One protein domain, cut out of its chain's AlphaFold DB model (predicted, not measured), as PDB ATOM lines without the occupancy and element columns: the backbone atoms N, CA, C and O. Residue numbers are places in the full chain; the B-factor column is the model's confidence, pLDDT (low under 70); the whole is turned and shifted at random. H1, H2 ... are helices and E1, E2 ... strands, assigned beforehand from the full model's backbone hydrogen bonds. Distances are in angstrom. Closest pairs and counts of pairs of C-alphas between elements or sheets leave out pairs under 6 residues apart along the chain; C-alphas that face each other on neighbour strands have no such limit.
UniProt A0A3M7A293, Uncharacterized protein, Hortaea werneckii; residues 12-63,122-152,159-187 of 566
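This is residues 12 to 63, 122 to 152 and 159 to 187 of the 566 residues of an uncharacterized protein of Hortaea werneckii (UniProt A0A3M7A293). With little regular structure, this is a small antiparallel sheet, E1-E2-E3, amid long loops, with helix H2 to one side and H1 and E4 farthest out. The 112 printed residues hold H1 E1 E2 E3 H2 E4 in chain order, mixed class, under half in named elements. The whole is loose, radius of gyration of the C-alphas 16.5 A, spanning 50 by 43 by 35 A.

E1 is residues 31 to 34, E2 38 to 42 (13.3 A), E3 55 to 57. H2 is residues 164 to 180, 24.1 A. H1, residues 12 to 17, begins at C-alpha (-30.622, 25.324, -18.623); E4, 184 to 186, ends at (-33.760, 34.324, -24.764).

The sheet is a meander, each strand antiparallel to its neighbour before; hairpin E1 and E2 has N 40 and O 33 within hydrogen-bond range at 2.9 A, hairpin E2 and E3 N 39 and O 56 at 2.9 A. H1 and H2, every O i to N i+4 pair within range, are not on the sheet. They are close but not clearly touching, about perpendicular at 83 degrees; closest C-alphas, Arg 12 and Trp 179, 7.6 A. E4 pairs with no named strand.

Cuts at 64 to 121 and 153 to 158 leave C-alpha gaps of 32.5 A and 15.1 A. Links H1 to E1 and E2 to E3 are long. Model pLDDT is under 70 at residues 144 to 152 and 159 to 163.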
ATOM      1  N   ARG A  12     -30.633  25.754 -20.028       95.50
ATOM      2  CA  ARG A  12     -30.622  25.324 -18.623       95.50
ATOM      3  C   ARG A  12     -30.513  26.500 -17.667       95.50
ATOM      4  O   ARG A  12     -31.357  26.638 -16.785       95.50
ATOM      5  N   THR A  13     -29.491  27.336 -17.838       96.25
ATOM      6  CA  THR A  13     -29.274  28.491 -16.957       96.25
ATOM      7  C   THR A  13     -30.474  29.436 -16.994       96.25
ATOM      8  O   THR A  13     -30.925  29.894 -15.943       96.25
ATOM      9  N   ILE A  14     -31.037  29.676 -18.183       97.38
ATOM     10  CA  ILE A  14     -32.214  30.534 -18.351       97.38
ATOM     11  C   ILE A  14     -33.418  29.936 -17.627       97.38
ATOM     12  O   ILE A  14     -33.984  30.596 -16.761       97.38
ATOM     13  N   VAL A  15     -33.792  28.687 -17.917       97.25
ATOM     14  CA  VAL A  15     -34.965  28.038 -17.305       97.25
ATOM     15  C   VAL A  15     -34.858  28.040 -15.781       97.25
ATOM     16  O   VAL A  15     -35.788  28.474 -15.102       97.25
ATOM     17  N   GLN A  16     -33.704  27.637 -15.242       95.25
ATOM     18  CA  GLN A  16     -33.504  27.546 -13.795       95.25
ATOM     19  C   GLN A  16     -33.523  28.915 -13.097       95.25
ATOM     20  O   GLN A  16     -33.875  28.990 -11.921       95.25
ATOM     21  N   SER A  17     -33.208  30.007 -13.805       96.38
ATOM     22  CA  SER A  17     -33.306  31.368 -13.255       96.38
ATOM     23  C   SER A  17     -34.748  31.839 -13.013       96.38
ATOM     24  O   SER A  17     -34.955  32.780 -12.250       96.38
ATOM     25  N   PHE A  18     -35.736  31.156 -13.607       97.25
ATOM     26  CA  PHE A  18     -37.166  31.452 -13.469       97.25
ATOM     27  C   PHE A  18     -37.958  30.345 -12.753       97.25
ATOM     28  O   PHE A  18     -39.191  30.333 -12.816       97.25
ATOM     29  N   ASN A  19     -37.272  29.425 -12.065       95.56
ATOM     30  CA  ASN A  19     -37.905  28.396 -11.239       95.56
ATOM     31  C   ASN A  19     -38.851  29.023 -10.197       95.56
ATOM     32  O   ASN A  19     -38.416  29.888  -9.429       95.56
ATOM     33  N   PRO A  20     -40.130  28.601 -10.140       94.25
ATOM     34  CA  PRO A  20     -41.043  29.022  -9.090       94.25
ATOM     35  C   PRO A  20     -40.502  28.678  -7.702       94.25
ATOM     36  O   PRO A  20     -40.000  27.574  -7.464       94.25
ATOM     37  N   TYR A  21     -40.648  29.624  -6.778       89.12
ATOM     38  CA  TYR A  21     -40.212  29.489  -5.396       89.12
ATOM     39  C   TYR A  21     -41.239  30.108  -4.454       89.12
ATOM     40  O   TYR A  21     -41.634  31.261  -4.631       89.12
ATOM     41  N   ARG A  22     -41.648  29.353  -3.435       88.25
ATOM     42  CA  ARG A  22     -42.633  29.766  -2.435       88.25
ATOM     43  C   ARG A  22     -42.136  29.487  -1.027       88.25
ATOM     44  O   ARG A  22     -41.483  28.480  -0.773       88.25
ATOM     45  N   THR A  23     -42.508  30.362  -0.098       87.88
ATOM     46  CA  THR A  23     -42.269  30.183   1.347       87.88
ATOM     47  C   THR A  23     -43.549  29.897   2.134       87.88
ATOM     48  O   THR A  23     -43.519  29.825   3.357       87.88
ATOM     49  N   ALA A  24     -44.682  29.810   1.441       88.69
ATOM     50  CA  ALA A  24     -45.998  29.474   1.967       88.69
ATOM     51  C   ALA A  24     -46.887  28.998   0.810       88.69
ATOM     52  O   ALA A  24     -46.624  29.309  -0.357       88.69
ATOM     53  N   SER A  25     -47.947  28.267   1.122       89.75
ATOM     54  CA  SER A  25     -48.911  27.806   0.132       89.75
ATOM     55  C   SER A  25     -49.730  28.967  -0.439       89.75
ATOM     56  O   SER A  25     -50.049  29.938   0.249       89.75
ATOM     57  N   SER A  26     -50.134  28.850  -1.705       93.19
ATOM     58  CA  SER A  26     -51.040  29.808  -2.349       93.19
ATOM     59  C   SER A  26     -52.487  29.331  -2.261       93.19
ATOM     60  O   SER A  26     -52.827  28.244  -2.714       93.19
ATOM     61  N   ASN A  27     -53.407  30.154  -1.770       91.44
ATOM     62  CA  ASN A  27     -54.816  29.749  -1.692       91.44
ATOM     63  C   ASN A  27     -55.516  29.627  -3.063       91.44
ATOM     64  O   ASN A  27     -56.663  29.184  -3.109       91.44
ATOM     65  N   SER A  28     -54.862  30.013  -4.166       89.88
ATOM     66  CA  SER A  28     -55.424  29.949  -5.522       89.88
ATOM     67  C   SER A  28     -54.808  28.850  -6.390       89.88
ATOM     68  O   SER A  28     -55.541  28.159  -7.095       89.88
ATOM     69  N   THR A  29     -53.484  28.665  -6.357       94.88
ATOM     70  CA  THR A  29     -52.769  27.823  -7.333       94.88
ATOM     71  C   THR A  29     -51.720  26.924  -6.674       94.88
ATOM     72  O   THR A  29     -50.972  27.393  -5.822       94.88
ATOM     73  N   PRO A  30     -51.608  25.639  -7.052       95.69
ATOM     74  CA  PRO A  30     -50.554  24.749  -6.557       95.69
ATOM     75  C   PRO A  30     -49.253  24.877  -7.357       95.69
ATOM     76  O   PRO A  30     -49.295  25.187  -8.546       95.69
ATOM     77  N   LEU A  31     -48.107  24.504  -6.773       93.81
ATOM     78  CA  LEU A  31     -46.994  24.046  -7.616       93.81
ATOM     79  C   LEU A  31     -47.338  22.645  -8.135       93.81
ATOM     80  O   LEU A  31     -47.817  21.803  -7.370       93.81
ATOM     81  N   GLN A  32     -47.151  22.411  -9.436       93.81
ATOM     82  CA  GLN A  32     -47.529  21.156 -10.083       93.81
ATOM     83  C   GLN A  32     -46.351  20.431 -10.719       93.81
ATOM     84  O   GLN A  32     -45.473  21.035 -11.332       93.81
ATOM     85  N   VAL A  33     -46.426  19.109 -10.629       93.00
ATOM     86  CA  VAL A  33     -45.623  18.143 -11.384       93.00
ATOM     87  C   VAL A  33     -46.558  17.283 -12.227       93.00
ATOM     88  O   VAL A  33     -47.707  17.035 -11.829       93.00
ATOM     89  N   GLY A  34     -46.108  16.833 -13.397       92.38
ATOM     90  CA  GLY A  34     -46.965  16.060 -14.296       92.38
ATOM     91  C   GLY A  34     -46.492  15.984 -15.743       92.38
ATOM     92  O   GLY A  34     -45.377  16.355 -16.077       92.38
ATOM     93  N   ASN A  35     -47.346  15.443 -16.613       90.56
ATOM     94  CA  ASN A  35     -46.940  15.035 -17.968       90.56
ATOM     95  C   ASN A  35     -47.992  15.274 -19.069       90.56
ATOM     96  O   ASN A  35     -47.931  14.646 -20.131       90.56
ATOM     97  N   GLY A  36     -49.003  16.101 -18.796       92.56
ATOM     98  CA  GLY A  36     -50.112  16.382 -19.713       92.56
ATOM     99  C   GLY A  36     -51.264  15.375 -19.642       92.56
ATOM    100  O   GLY A  36     -52.371  15.674 -20.076       92.56
ATOM    101  N   ASN A  37     -51.054  14.187 -19.065       92.56
ATOM    102  CA  ASN A  37     -52.117  13.204 -18.801       92.56
ATOM    103  C   ASN A  37     -52.368  12.972 -17.309       92.56
ATOM    104  O   ASN A  37     -53.348  12.326 -16.943       92.56
ATOM    105  N   PHE A  38     -51.491  13.481 -16.457       93.69
ATOM    106  CA  PHE A  38     -51.581  13.436 -15.010       93.69
ATOM    107  C   PHE A  38     -50.912  14.690 -14.460       93.69
ATOM    108  O   PHE A  38     -49.835  15.055 -14.937       93.69
ATOM    109  N   ALA A  39     -51.530  15.313 -13.461       95.56
ATOM    110  CA  ALA A  39     -50.929  16.398 -12.703       95.56
ATOM    111  C   ALA A  39     -51.229  16.233 -11.213       95.56
ATOM    112  O   ALA A  39     -52.360  15.937 -10.812       95.56
ATOM    113  N   PHE A  40     -50.202  16.458 -10.401       95.69
ATOM    114  CA  PHE A  40     -50.286  16.490  -8.950       95.69
ATOM    115  C   PHE A  40     -50.011  17.913  -8.474       95.69
ATOM    116  O   PHE A  40     -48.922  18.438  -8.699       95.69
ATOM    117  N   GLY A  41     -51.007  18.545  -7.849       95.38
ATOM    118  CA  GLY A  41     -50.836  19.848  -7.206       95.38
ATOM    119  C   GLY A  41     -50.441  19.706  -5.744       95.38
ATOM    120  O   GLY A  41     -51.154  19.034  -4.998       95.38
ATOM    121  N   ALA A  42     -49.353  20.367  -5.353       93.25
ATOM    122  CA  ALA A  42     -48.812  20.353  -4.002       93.25
ATOM    123  C   ALA A  42     -48.942  21.716  -3.304       93.25
ATOM    124  O   ALA A  42     -48.729  22.770  -3.910       93.25
ATOM    125  N   ASP A  43     -49.241  21.669  -2.009       93.25
ATOM    126  CA  ASP A  43     -49.036  22.765  -1.065       93.25
ATOM    127  C   ASP A  43     -47.596  22.780  -0.546       93.25
ATOM    128  O   ASP A  43     -46.763  21.972  -0.968       93.25
ATOM    129  N   ALA A  44     -47.284  23.708   0.356       87.56
ATOM    130  CA  ALA A  44     -45.921  23.929   0.813       87.56
ATOM    131  C   ALA A  44     -45.296  22.731   1.561       87.56
ATOM    132  O   ALA A  44     -44.090  22.719   1.788       87.56
ATOM    133  N   SER A  45     -46.072  21.687   1.887       85.38
ATOM    134  CA  SER A  45     -45.536  20.414   2.391       85.38
ATOM    135  C   SER A  45     -44.881  19.549   1.304       85.38
ATOM    136  O   SER A  45     -44.316  18.502   1.619       85.38
ATOM    137  N   GLY A  46     -45.009  19.926   0.027       85.75
ATOM    138  CA  GLY A  46     -44.674  19.076  -1.121       85.75
ATOM    139  C   GLY A  46     -45.727  17.996  -1.411       85.75
ATOM    140  O   GLY A  46     -45.580  17.222  -2.354       85.75
ATOM    141  N   LEU A  47     -46.804  17.954  -0.619       91.25
ATOM    142  CA  LEU A  47     -47.946  17.051  -0.739       91.25
ATOM    143  C   LEU A  47     -49.260  17.862  -0.713       91.25
ATOM    144  O   LEU A  47     -49.271  19.040  -1.044       91.25
ATOM    145  N   GLN A  48     -50.390  17.247  -0.363       93.88
ATOM    146  CA  GLN A  48     -51.711  17.880  -0.226       93.88
ATOM    147  C   GLN A  48     -52.170  17.804   1.238       93.88
ATOM    148  O   GLN A  48     -53.197  17.200   1.558       93.88
ATOM    149  N   THR A  49     -51.331  18.325   2.135       89.44
ATOM    150  CA  THR A  49     -51.477  18.229   3.594       89.44
ATOM    151  C   THR A  49     -52.437  19.282   4.152       89.44
ATOM    152  O   THR A  49     -53.298  18.948   4.965       89.44
ATOM    153  N   TRP A  50     -52.318  20.534   3.713       92.00
ATOM    154  CA  TRP A  50     -53.073  21.679   4.231       92.00
ATOM    155  C   TRP A  50     -54.096  22.214   3.237       92.00
ATOM    156  O   TRP A  50     -55.192  22.601   3.647       92.00
ATOM    157  N   LEU A  51     -53.775  22.217   1.938       94.19
ATOM    158  CA  LEU A  51     -54.681  22.744   0.921       94.19
ATOM    159  C   LEU A  51     -55.353  21.644   0.096       94.19
ATOM    160  O   LEU A  51     -54.748  20.626  -0.247       94.19
ATOM    161  N   PRO A  52     -56.630  21.847  -0.281       93.00
ATOM    162  CA  PRO A  52     -57.440  20.840  -0.949       93.00
ATOM    163  C   PRO A  52     -57.164  20.748  -2.460       93.00
ATOM    164  O   PRO A  52     -58.106  20.571  -3.238       93.00
ATOM    165  N   TYR A  53     -55.904  20.831  -2.893       94.44
ATOM    166  CA  TYR A  53     -55.557  20.712  -4.307       94.44
ATOM    167  C   TYR A  53     -55.952  19.354  -4.902       94.44
ATOM    168  O   TYR A  53     -56.349  18.406  -4.203       94.44
ATOM    169  N   SER A  54     -55.905  19.297  -6.231       94.12
ATOM    170  CA  SER A  54     -56.337  18.139  -6.999       94.12
ATOM    171  C   SER A  54     -55.163  17.311  -7.494       94.12
ATOM    172  O   SER A  54     -54.103  17.832  -7.843       94.12
ATOM    173  N   THR A  55     -55.413  16.011  -7.591       96.06
ATOM    174  CA  THR A  55     -54.673  15.103  -8.458       96.06
ATOM    175  C   THR A  55     -55.604  14.745  -9.609       96.06
ATOM    176  O   THR A  55     -56.565  13.996  -9.412       96.06
ATOM    177  N   LEU A  56     -55.379  15.320 -10.791       95.19
ATOM    178  CA  LEU A  56     -56.220  15.084 -11.968       95.19
ATOM    179  C   LEU A  56     -55.463  14.299 -13.031       95.19
ATOM    180  O   LEU A  56     -54.237  14.284 -13.088       95.19
ATOM    181  N   SER A  57     -56.226  13.638 -13.893       92.69
ATOM    182  CA  SER A  57     -55.697  12.916 -15.044       92.69
ATOM    183  C   SER A  57     -56.623  13.054 -16.246       92.69
ATOM    184  O   SER A  57     -57.788  13.445 -16.113       92.69
ATOM    185  N   SER A  58     -56.113  12.723 -17.429       86.62
ATOM    186  CA  SER A  58     -56.905  12.698 -18.658       86.62
ATOM    187  C   SER A  58     -58.039  11.673 -18.598       86.62
ATOM    188  O   SER A  58     -59.063  11.870 -19.248       86.62
ATOM    189  N   TRP A  59     -57.915  10.636 -17.765       80.62
ATOM    190  CA  TRP A  59     -58.904   9.574 -17.654       80.62
ATOM    191  C   TRP A  59     -59.040   9.031 -16.227       80.62
ATOM    192  O   TRP A  59     -58.054   8.762 -15.549       80.62
ATOM    193  N   CYS A  60     -60.279   8.783 -15.800       84.31
ATOM    194  CA  CYS A  60     -60.592   8.053 -14.573       84.31
ATOM    195  C   CYS A  60     -61.940   7.325 -14.700       84.31
ATOM    196  O   CYS A  60     -62.786   7.698 -15.516       84.31
ATOM    197  N   TRP A  61     -62.162   6.299 -13.875       84.12
ATOM    198  CA  TRP A  61     -63.472   5.663 -13.729       84.12
ATOM    199  C   TRP A  61     -64.206   6.210 -12.510       84.12
ATOM    200  O   TRP A  61     -63.759   6.042 -11.379       84.12
ATOM    201  N   HIS A  62     -65.375   6.802 -12.743       87.88
ATOM    202  CA  HIS A  62     -66.325   7.158 -11.694       87.88
ATOM    203  C   HIS A  62     -67.759   7.044 -12.215       87.88
ATOM    204  O   HIS A  62     -67.988   6.982 -13.423       87.88
ATOM    205  N   ASN A  63     -68.721   6.973 -11.296       88.75
ATOM    206  CA  ASN A  63     -70.137   6.914 -11.632       88.75
ATOM    207  C   ASN A  63     -70.811   8.241 -11.281       88.75
ATOM    208  O   ASN A  63     -70.867   8.619 -10.112       88.75
ATOM    209  N   PHE A 122     -50.114  13.607  11.100       87.25
ATOM    210  CA  PHE A 122     -49.331  13.933  12.296       87.25
ATOM    211  C   PHE A 122     -49.829  13.230  13.573       87.25
ATOM    212  O   PHE A 122     -49.501  13.651  14.688       87.25
ATOM    213  N   GLY A 123     -50.576  12.131  13.426       89.12
ATOM    214  CA  GLY A 123     -51.142  11.379  14.546       89.12
ATOM    215  C   GLY A 123     -52.354  12.091  15.149       89.12
ATOM    216  O   GLY A 123     -53.238  12.535  14.422       89.12
ATOM    217  N   ASP A 124     -52.368  12.223  16.477       89.81
ATOM    218  CA  ASP A 124     -53.412  12.937  17.234       89.81
ATOM    219  C   ASP A 124     -53.177  14.461  17.300       89.81
ATOM    220  O   ASP A 124     -53.790  15.155  18.112       89.81
ATOM    221  N   ARG A 125     -52.233  14.984  16.508       83.81
ATOM    222  CA  ARG A 125     -51.943  16.417  16.429       83.81
ATOM    223  C   ARG A 125     -52.525  16.984  15.145       83.81
ATOM    224  O   ARG A 125     -52.152  16.540  14.062       83.81
ATOM    225  N   ASP A 126     -53.352  18.007  15.290       82.50
ATOM    226  CA  ASP A 126     -53.692  18.897  14.189       82.50
ATOM    227  C   ASP A 126     -52.501  19.838  13.979       82.50
ATOM    228  O   ASP A 126     -52.193  20.641  14.858       82.50
ATOM    229  N   VAL A 127     -51.780  19.666  12.868       87.31
ATOM    230  CA  VAL A 127     -50.656  20.529  12.473       87.31
ATOM    231  C   VAL A 127     -51.121  21.389  11.310       87.31
ATOM    232  O   VAL A 127     -51.397  20.878  10.221       87.31
ATOM    233  N   LEU A 128     -51.215  22.689  11.551       88.56
ATOM    234  CA  LEU A 128     -51.514  23.696  10.545       88.56
ATOM    235  C   LEU A 128     -50.225  24.123   9.835       88.56
ATOM    236  O   LEU A 128     -49.123  23.894  10.328       88.56
ATOM    237  N   GLU A 129     -50.354  24.763   8.676       84.31
ATOM    238  CA  GLU A 129     -49.184  25.293   7.964       84.31
ATOM    239  C   GLU A 129     -48.424  26.323   8.814       84.31
ATOM    240  O   GLU A 129     -47.197  26.340   8.814       84.31
ATOM    241  N   GLU A 130     -49.144  27.122   9.609       87.88
ATOM    242  CA  GLU A 130     -48.564  28.116  10.523       87.88
ATOM    243  C   GLU A 130     -47.713  27.513  11.654       87.88
ATOM    244  O   GLU A 130     -46.933  28.234  12.276       87.88
ATOM    245  N   ASP A 131     -47.819  26.202  11.900       84.50
ATOM    246  CA  ASP A 131     -46.984  25.489  12.872       84.50
ATOM    247  C   ASP A 131     -45.600  25.110  12.302       84.50
ATOM    248  O   ASP A 131     -44.744  24.608  13.041       84.50
ATOM    249  N   VAL A 132     -45.370  25.302  10.995       79.06
ATOM    250  CA  VAL A 132     -44.118  24.958  10.305       79.06
ATOM    251  C   VAL A 132     -43.271  26.210  10.077       79.06
ATOM    252  O   VAL A 132     -43.693  27.178   9.451       79.06
ATOM    253  N   GLU A 133     -42.034  26.181  10.573       81.81
ATOM    254  CA  GLU A 133     -41.050  27.249  10.378       81.81
ATOM    255  C   GLU A 133     -40.090  26.918   9.226       81.81
ATOM    256  O   GLU A 133     -39.729  25.759   9.024       81.81
ATOM    257  N   ASN A 134     -39.577  27.951   8.546       79.75
ATOM    258  CA  ASN A 134     -38.603  27.833   7.445       79.75
ATOM    259  C   ASN A 134     -39.112  26.996   6.260       79.75
ATOM    260  O   ASN A 134     -38.384  26.184   5.693       79.75
ATOM    261  N   THR A 135     -40.380  27.187   5.907       80.88
ATOM    262  CA  THR A 135     -40.998  26.560   4.743       80.88
ATOM    263  C   THR A 135     -40.364  27.079   3.455       80.88
ATOM    264  O   THR A 135     -40.356  28.284   3.200       80.88
ATOM    265  N   GLU A 136     -39.861  26.161   2.633       83.19
ATOM    266  CA  GLU A 136     -39.320  26.436   1.302       83.19
ATOM    267  C   GLU A 136     -39.864  25.389   0.325       83.19
ATOM    268  O   GLU A 136     -39.734  24.185   0.547       83.19
ATOM    269  N   GLN A 137     -40.478  25.848  -0.761       84.56
ATOM    270  CA  GLN A 137     -40.982  25.013  -1.842       84.56
ATOM    271  C   GLN A 137     -40.414  25.548  -3.156       84.56
ATOM    272  O   GLN A 137     -40.738  26.659  -3.571       84.56
ATOM    273  N   ALA A 138     -39.561  24.762  -3.806       85.69
ATOM    274  CA  ALA A 138     -38.940  25.111  -5.078       85.69
ATOM    275  C   ALA A 138     -39.302  24.070  -6.136       85.69
ATOM    276  O   ALA A 138     -39.295  22.872  -5.855       85.69
ATOM    277  N   LEU A 139     -39.586  24.529  -7.350       88.88
ATOM    278  CA  LEU A 139     -39.817  23.659  -8.497       88.88
ATOM    279  C   LEU A 139     -38.690  23.842  -9.509       88.88
ATOM    280  O   LEU A 139     -38.608  24.891 -10.146       88.88
ATOM    281  N   ASP A 140     -37.834  22.830  -9.672       90.56
ATOM    282  CA  ASP A 140     -36.853  22.842 -10.758       90.56
ATOM    283  C   ASP A 140     -37.500  22.391 -12.064       90.56
ATOM    284  O   ASP A 140     -37.644  21.197 -12.315       90.56
ATOM    285  N   MET A 141     -37.859  23.346 -12.916       93.62
ATOM    286  CA  MET A 141     -38.519  23.054 -14.185       93.62
ATOM    287  C   MET A 141     -37.601  22.321 -15.175       93.62
ATOM    288  O   MET A 141     -38.115  21.711 -16.108       93.62
ATOM    289  N   TYR A 142     -36.267  22.368 -15.012       90.19
ATOM    290  CA  TYR A 142     -35.325  21.738 -15.952       90.19
ATOM    291  C   TYR A 142     -35.077  20.253 -15.669       90.19
ATOM    292  O   TYR A 142     -34.748  19.499 -16.582       90.19
ATOM    293  N   THR A 143     -35.189  19.834 -14.406       78.25
ATOM    294  CA  THR A 143     -34.886  18.453 -13.990       78.25
ATOM    295  C   THR A 143     -36.009  17.773 -13.198       78.25
ATOM    296  O   THR A 143     -35.959  16.566 -13.023       78.25
ATOM    297  N   GLU A 144     -37.025  18.510 -12.741       65.88
ATOM    298  CA  GLU A 144     -38.162  18.044 -11.924       65.88
ATOM    299  C   GLU A 144     -37.821  17.022 -10.807       65.88
ATOM    300  O   GLU A 144     -38.413  15.940 -10.749       65.88
ATOM    301  N   PRO A 145     -36.932  17.313  -9.837       52.66
ATOM    302  CA  PRO A 145     -36.832  16.499  -8.639       52.66
ATOM    303  C   PRO A 145     -37.787  17.055  -7.575       52.66
ATOM    304  O   PRO A 145     -37.532  18.098  -6.976       52.66
ATOM    305  N   ALA A 146     -38.869  16.336  -7.280       44.00
ATOM    306  CA  ALA A 146     -39.444  16.389  -5.939       44.00
ATOM    307  C   ALA A 146     -38.586  15.473  -5.053       44.00
ATOM    308  O   ALA A 146     -38.524  14.266  -5.295       44.00
ATOM    309  N   ASP A 147     -37.880  16.020  -4.063       35.16
ATOM    310  CA  ASP A 147     -37.096  15.224  -3.112       35.16
ATOM    311  C   ASP A 147     -37.994  14.173  -2.418       35.16
ATOM    312  O   ASP A 147     -38.805  14.492  -1.550       35.16
ATOM    313  N   ALA A 148     -37.866  12.895  -2.801       33.81
ATOM    314  CA  ALA A 148     -38.643  11.778  -2.253       33.81
ATOM    315  C   ALA A 148     -37.761  10.813  -1.433       33.81
ATOM    316  O   ALA A 148     -36.697  10.379  -1.878       33.81
ATOM    317  N   ALA A 149     -38.227  10.436  -0.234       26.94
ATOM    318  CA  ALA A 149     -37.587   9.470   0.669       26.94
ATOM    319  C   ALA A 149     -38.138   8.031   0.504       26.94
ATOM    320  O   ALA A 149     -39.291   7.830   0.126       26.94
ATOM    321  N   PHE A 150     -37.310   7.018   0.809       34.03
ATOM    322  CA  PHE A 150     -37.474   5.609   0.398       34.03
ATOM    323  C   PHE A 150     -37.862   4.626   1.521       34.03
ATOM    324  O   PHE A 150     -37.352   4.743   2.634       34.03
ATOM    325  N   TYR A 151     -38.583   3.546   1.158       26.20
ATOM    326  CA  TYR A 151     -38.582   2.239   1.853       26.20
ATOM    327  C   TYR A 151     -38.717   1.061   0.859       26.20
ATOM    328  O   TYR A 151     -39.397   1.179  -0.156       26.20
ATOM    329  N   ASN A 152     -38.082  -0.080   1.168       25.81
ATOM    330  CA  ASN A 152     -38.103  -1.327   0.379       25.81
ATOM    331  C   ASN A 152     -39.195  -2.294   0.860       25.81
ATOM    332  O   ASN A 152     -39.282  -2.541   2.064       25.81
ATOM    333  N   HIS A 159     -41.213  -8.653 -13.452       35.25
ATOM    334  CA  HIS A 159     -40.137  -7.684 -13.208       35.25
ATOM    335  C   HIS A 159     -40.232  -6.482 -14.156       35.25
ATOM    336  O   HIS A 159     -39.678  -6.492 -15.253       35.25
ATOM    337  N   ILE A 160     -40.888  -5.427 -13.686       36.50
ATOM    338  CA  ILE A 160     -40.575  -4.051 -14.063       36.50
ATOM    339  C   ILE A 160     -39.807  -3.479 -12.866       36.50
ATOM    340  O   ILE A 160     -40.388  -3.239 -11.812       36.50
ATOM    341  N   ASN A 161     -38.484  -3.322 -12.984       42.66
ATOM    342  CA  ASN A 161     -37.674  -2.656 -11.957       42.66
ATOM    343  C   ASN A 161     -37.880  -1.132 -12.065       42.66
ATOM    344  O   ASN A 161     -37.012  -0.401 -12.540       42.66
ATOM    345  N   THR A 162     -39.049  -0.641 -11.667       49.50
ATOM    346  CA  THR A 162     -39.283   0.783 -11.391       49.50
ATOM    347  C   THR A 162     -39.080   1.001  -9.900       49.50
ATOM    348  O   THR A 162     -39.985   0.772  -9.104       49.50
ATOM    349  N   ASN A 163     -37.865   1.380  -9.508       68.81
ATOM    350  CA  ASN A 163     -37.629   1.986  -8.200       68.81
ATOM    351  C   ASN A 163     -37.734   3.517  -8.341       68.81
ATOM    352  O   ASN A 163     -37.732   4.040  -9.456       68.81
ATOM    353  N   ALA A 164     -37.838   4.242  -7.226       71.38
ATOM    354  CA  ALA A 164     -37.966   5.700  -7.269       71.38
ATOM    355  C   ALA A 164     -36.759   6.390  -7.938       71.38
ATOM    356  O   ALA A 164     -36.936   7.417  -8.577       71.38
ATOM    357  N   GLU A 165     -35.568   5.783  -7.889       75.94
ATOM    358  CA  GLU A 165     -34.383   6.274  -8.608       75.94
ATOM    359  C   GLU A 165     -34.587   6.267 -10.129       75.94
ATOM    360  O   GLU A 165     -34.293   7.242 -10.810       75.94
ATOM    361  N   HIS A 166     -35.139   5.178 -10.665       75.38
ATOM    362  CA  HIS A 166     -35.443   5.064 -12.085       75.38
ATOM    363  C   HIS A 166     -36.539   6.054 -12.501       75.38
ATOM    364  O   HIS A 166     -36.420   6.670 -13.555       75.38
ATOM    365  N   ILE A 167     -37.572   6.253 -11.672       79.50
ATOM    366  CA  ILE A 167     -38.628   7.245 -11.943       79.50
ATOM    367  C   ILE A 167     -38.044   8.662 -11.959       79.50
ATOM    368  O   ILE A 167     -38.311   9.404 -12.900       79.50
ATOM    369  N   ARG A 168     -37.207   9.009 -10.971       82.12
ATOM    370  CA  ARG A 168     -36.531  10.309 -10.912       82.12
ATOM    371  C   ARG A 168     -35.656  10.529 -12.142       82.12
ATOM    372  O   ARG A 168     -35.830  11.519 -12.831       82.12
ATOM    373  N   SER A 169     -34.792   9.570 -12.478       84.31
ATOM    374  CA  SER A 169     -33.917   9.679 -13.649       84.31
ATOM    375  C   SER A 169     -34.695   9.793 -14.968       84.31
ATOM    376  O   SER A 169     -34.268  10.522 -15.859       84.31
ATOM    377  N   ALA A 170     -35.831   9.100 -15.105       83.75
ATOM    378  CA  ALA A 170     -36.679   9.207 -16.292       83.75
ATOM    379  C   ALA A 170     -37.382  10.572 -16.390       83.75
ATOM    380  O   ALA A 170     -37.482  11.112 -17.488       83.75
ATOM    381  N   SER A 171     -37.842  11.130 -15.263       87.06
ATOM    382  CA  SER A 171     -38.401  12.488 -15.205       87.06
ATOM    383  C   SER A 171     -37.330  13.542 -15.522       87.06
ATOM    384  O   SER A 171     -37.522  14.337 -16.440       87.06
ATOM    385  N   GLU A 172     -36.156  13.469 -14.881       88.75
ATOM    386  CA  GLU A 172     -35.021  14.363 -15.149       88.75
ATOM    387  C   GLU A 172     -34.638  14.360 -16.629       88.75
ATOM    388  O   GLU A 172     -34.421  15.414 -17.223       88.75
ATOM    389  N   HIS A 173     -34.577  13.174 -17.237       88.56
ATOM    390  CA  HIS A 173     -34.270  13.039 -18.652       88.56
ATOM    391  C   HIS A 173     -35.367  13.631 -19.543       88.56
ATOM    392  O   HIS A 173     -35.046  14.359 -20.479       88.56
ATOM    393  N   TYR A 174     -36.644  13.381 -19.234       91.19
ATOM    394  CA  TYR A 174     -37.762  13.942 -19.991       91.19
ATOM    395  C   TYR A 174     -37.749  15.472 -19.988       91.19
ATOM    396  O   TYR A 174     -37.922  16.076 -21.042       91.19
ATOM    397  N   TRP A 175     -37.532  16.111 -18.834       93.19
ATOM    398  CA  TRP A 175     -37.521  17.576 -18.763       93.19
ATOM    399  C   TRP A 175     -36.300  18.189 -19.437       93.19
ATOM    400  O   TRP A 175     -36.437  19.210 -20.108       93.19
ATOM    401  N   GLN A 176     -35.138  17.539 -19.352       93.06
ATOM    402  CA  GLN A 176     -33.968  17.938 -20.135       93.06
ATOM    403  C   GLN A 176     -34.271  17.894 -21.637       93.06
ATOM    404  O   GLN A 176     -34.094  18.898 -22.320       93.06
ATOM    405  N   GLU A 177     -34.810  16.777 -22.137       91.69
ATOM    406  CA  GLU A 177     -35.207  16.650 -23.544       91.69
ATOM    407  C   GLU A 177     -36.288  17.665 -23.928       91.69
ATOM    408  O   GLU A 177     -36.208  18.275 -24.991       91.69
ATOM    409  N   PHE A 178     -37.273  17.902 -23.059       94.06
ATOM    410  CA  PHE A 178     -38.295  18.920 -23.278       94.06
ATOM    411  C   PHE A 178     -37.659  20.299 -23.473       94.06
ATOM    412  O   PHE A 178     -37.999  21.003 -24.418       94.06
ATOM    413  N   TRP A 179     -36.725  20.713 -22.621       95.81
ATOM    414  CA  TRP A 179     -36.108  22.027 -22.774       95.81
ATOM    415  C   TRP A 179     -35.116  22.102 -23.923       95.81
ATOM    416  O   TRP A 179     -34.931  23.193 -24.447       95.81
ATOM    417  N   GLU A 180     -34.513  20.995 -24.344       93.50
ATOM    418  CA  GLU A 180     -33.562  20.941 -25.462       93.50
ATOM    419  C   GLU A 180     -34.245  20.792 -26.837       93.50
ATOM    420  O   GLU A 180     -33.667  21.189 -27.849       93.50
ATOM    421  N   ASP A 181     -35.484  20.298 -26.882       92.38
ATOM    422  CA  ASP A 181     -36.282  20.153 -28.103       92.38
ATOM    423  C   ASP A 181     -37.131  21.397 -28.423       92.38
ATOM    424  O   ASP A 181     -37.567  22.140 -27.540       92.38
ATOM    425  N   GLY A 182     -37.395  21.618 -29.712       95.06
ATOM    426  CA  GLY A 182     -38.219  22.724 -30.202       95.06
ATOM    427  C   GLY A 182     -37.539  24.101 -30.196       95.06
ATOM    428  O   GLY A 182     -36.324  24.244 -30.023       95.06
ATOM    429  N   ALA A 183     -38.352  25.124 -30.446       96.94
ATOM    430  CA  ALA A 183     -37.956  26.524 -30.485       96.94
ATOM    431  C   ALA A 183     -37.665  27.075 -29.081       96.94
ATOM    432  O   ALA A 183     -38.229  26.615 -28.087       96.94
ATOM    433  N   PHE A 184     -36.806  28.090 -29.004       98.06
ATOM    434  CA  PHE A 184     -36.475  28.755 -27.745       98.06
ATOM    435  C   PHE A 184     -36.198  30.242 -27.960       98.06
ATOM    436  O   PHE A 184     -35.736  30.654 -29.027       98.06
ATOM    437  N   LEU A 185     -36.501  31.040 -26.938       97.69
ATOM    438  CA  LEU A 185     -36.329  32.487 -26.925       97.69
ATOM    439  C   LEU A 185     -35.583  32.904 -25.654       97.69
ATOM    440  O   LEU A 185     -35.983  32.529 -24.549       97.69
ATOM    441  N   ASP A 186     -34.530  33.696 -25.830       98.06
ATOM    442  CA  ASP A 186     -33.760  34.324 -24.764       98.06
ATOM    443  C   ASP A 186     -33.827  35.854 -24.875       98.06
ATOM    444  O   ASP A 186     -33.358  36.465 -25.838       98.06
ATOM    445  N   LEU A 187     -34.420  36.465 -23.852       98.12
ATOM    446  CA  LEU A 187     -34.524  37.905 -23.645       98.12
ATOM    447  C   LEU A 187     -33.594  38.399 -22.525       98.12
ATOM    448  O   LEU A 187     -33.507  39.606 -22.293       98.12
TER     449      LEU A 187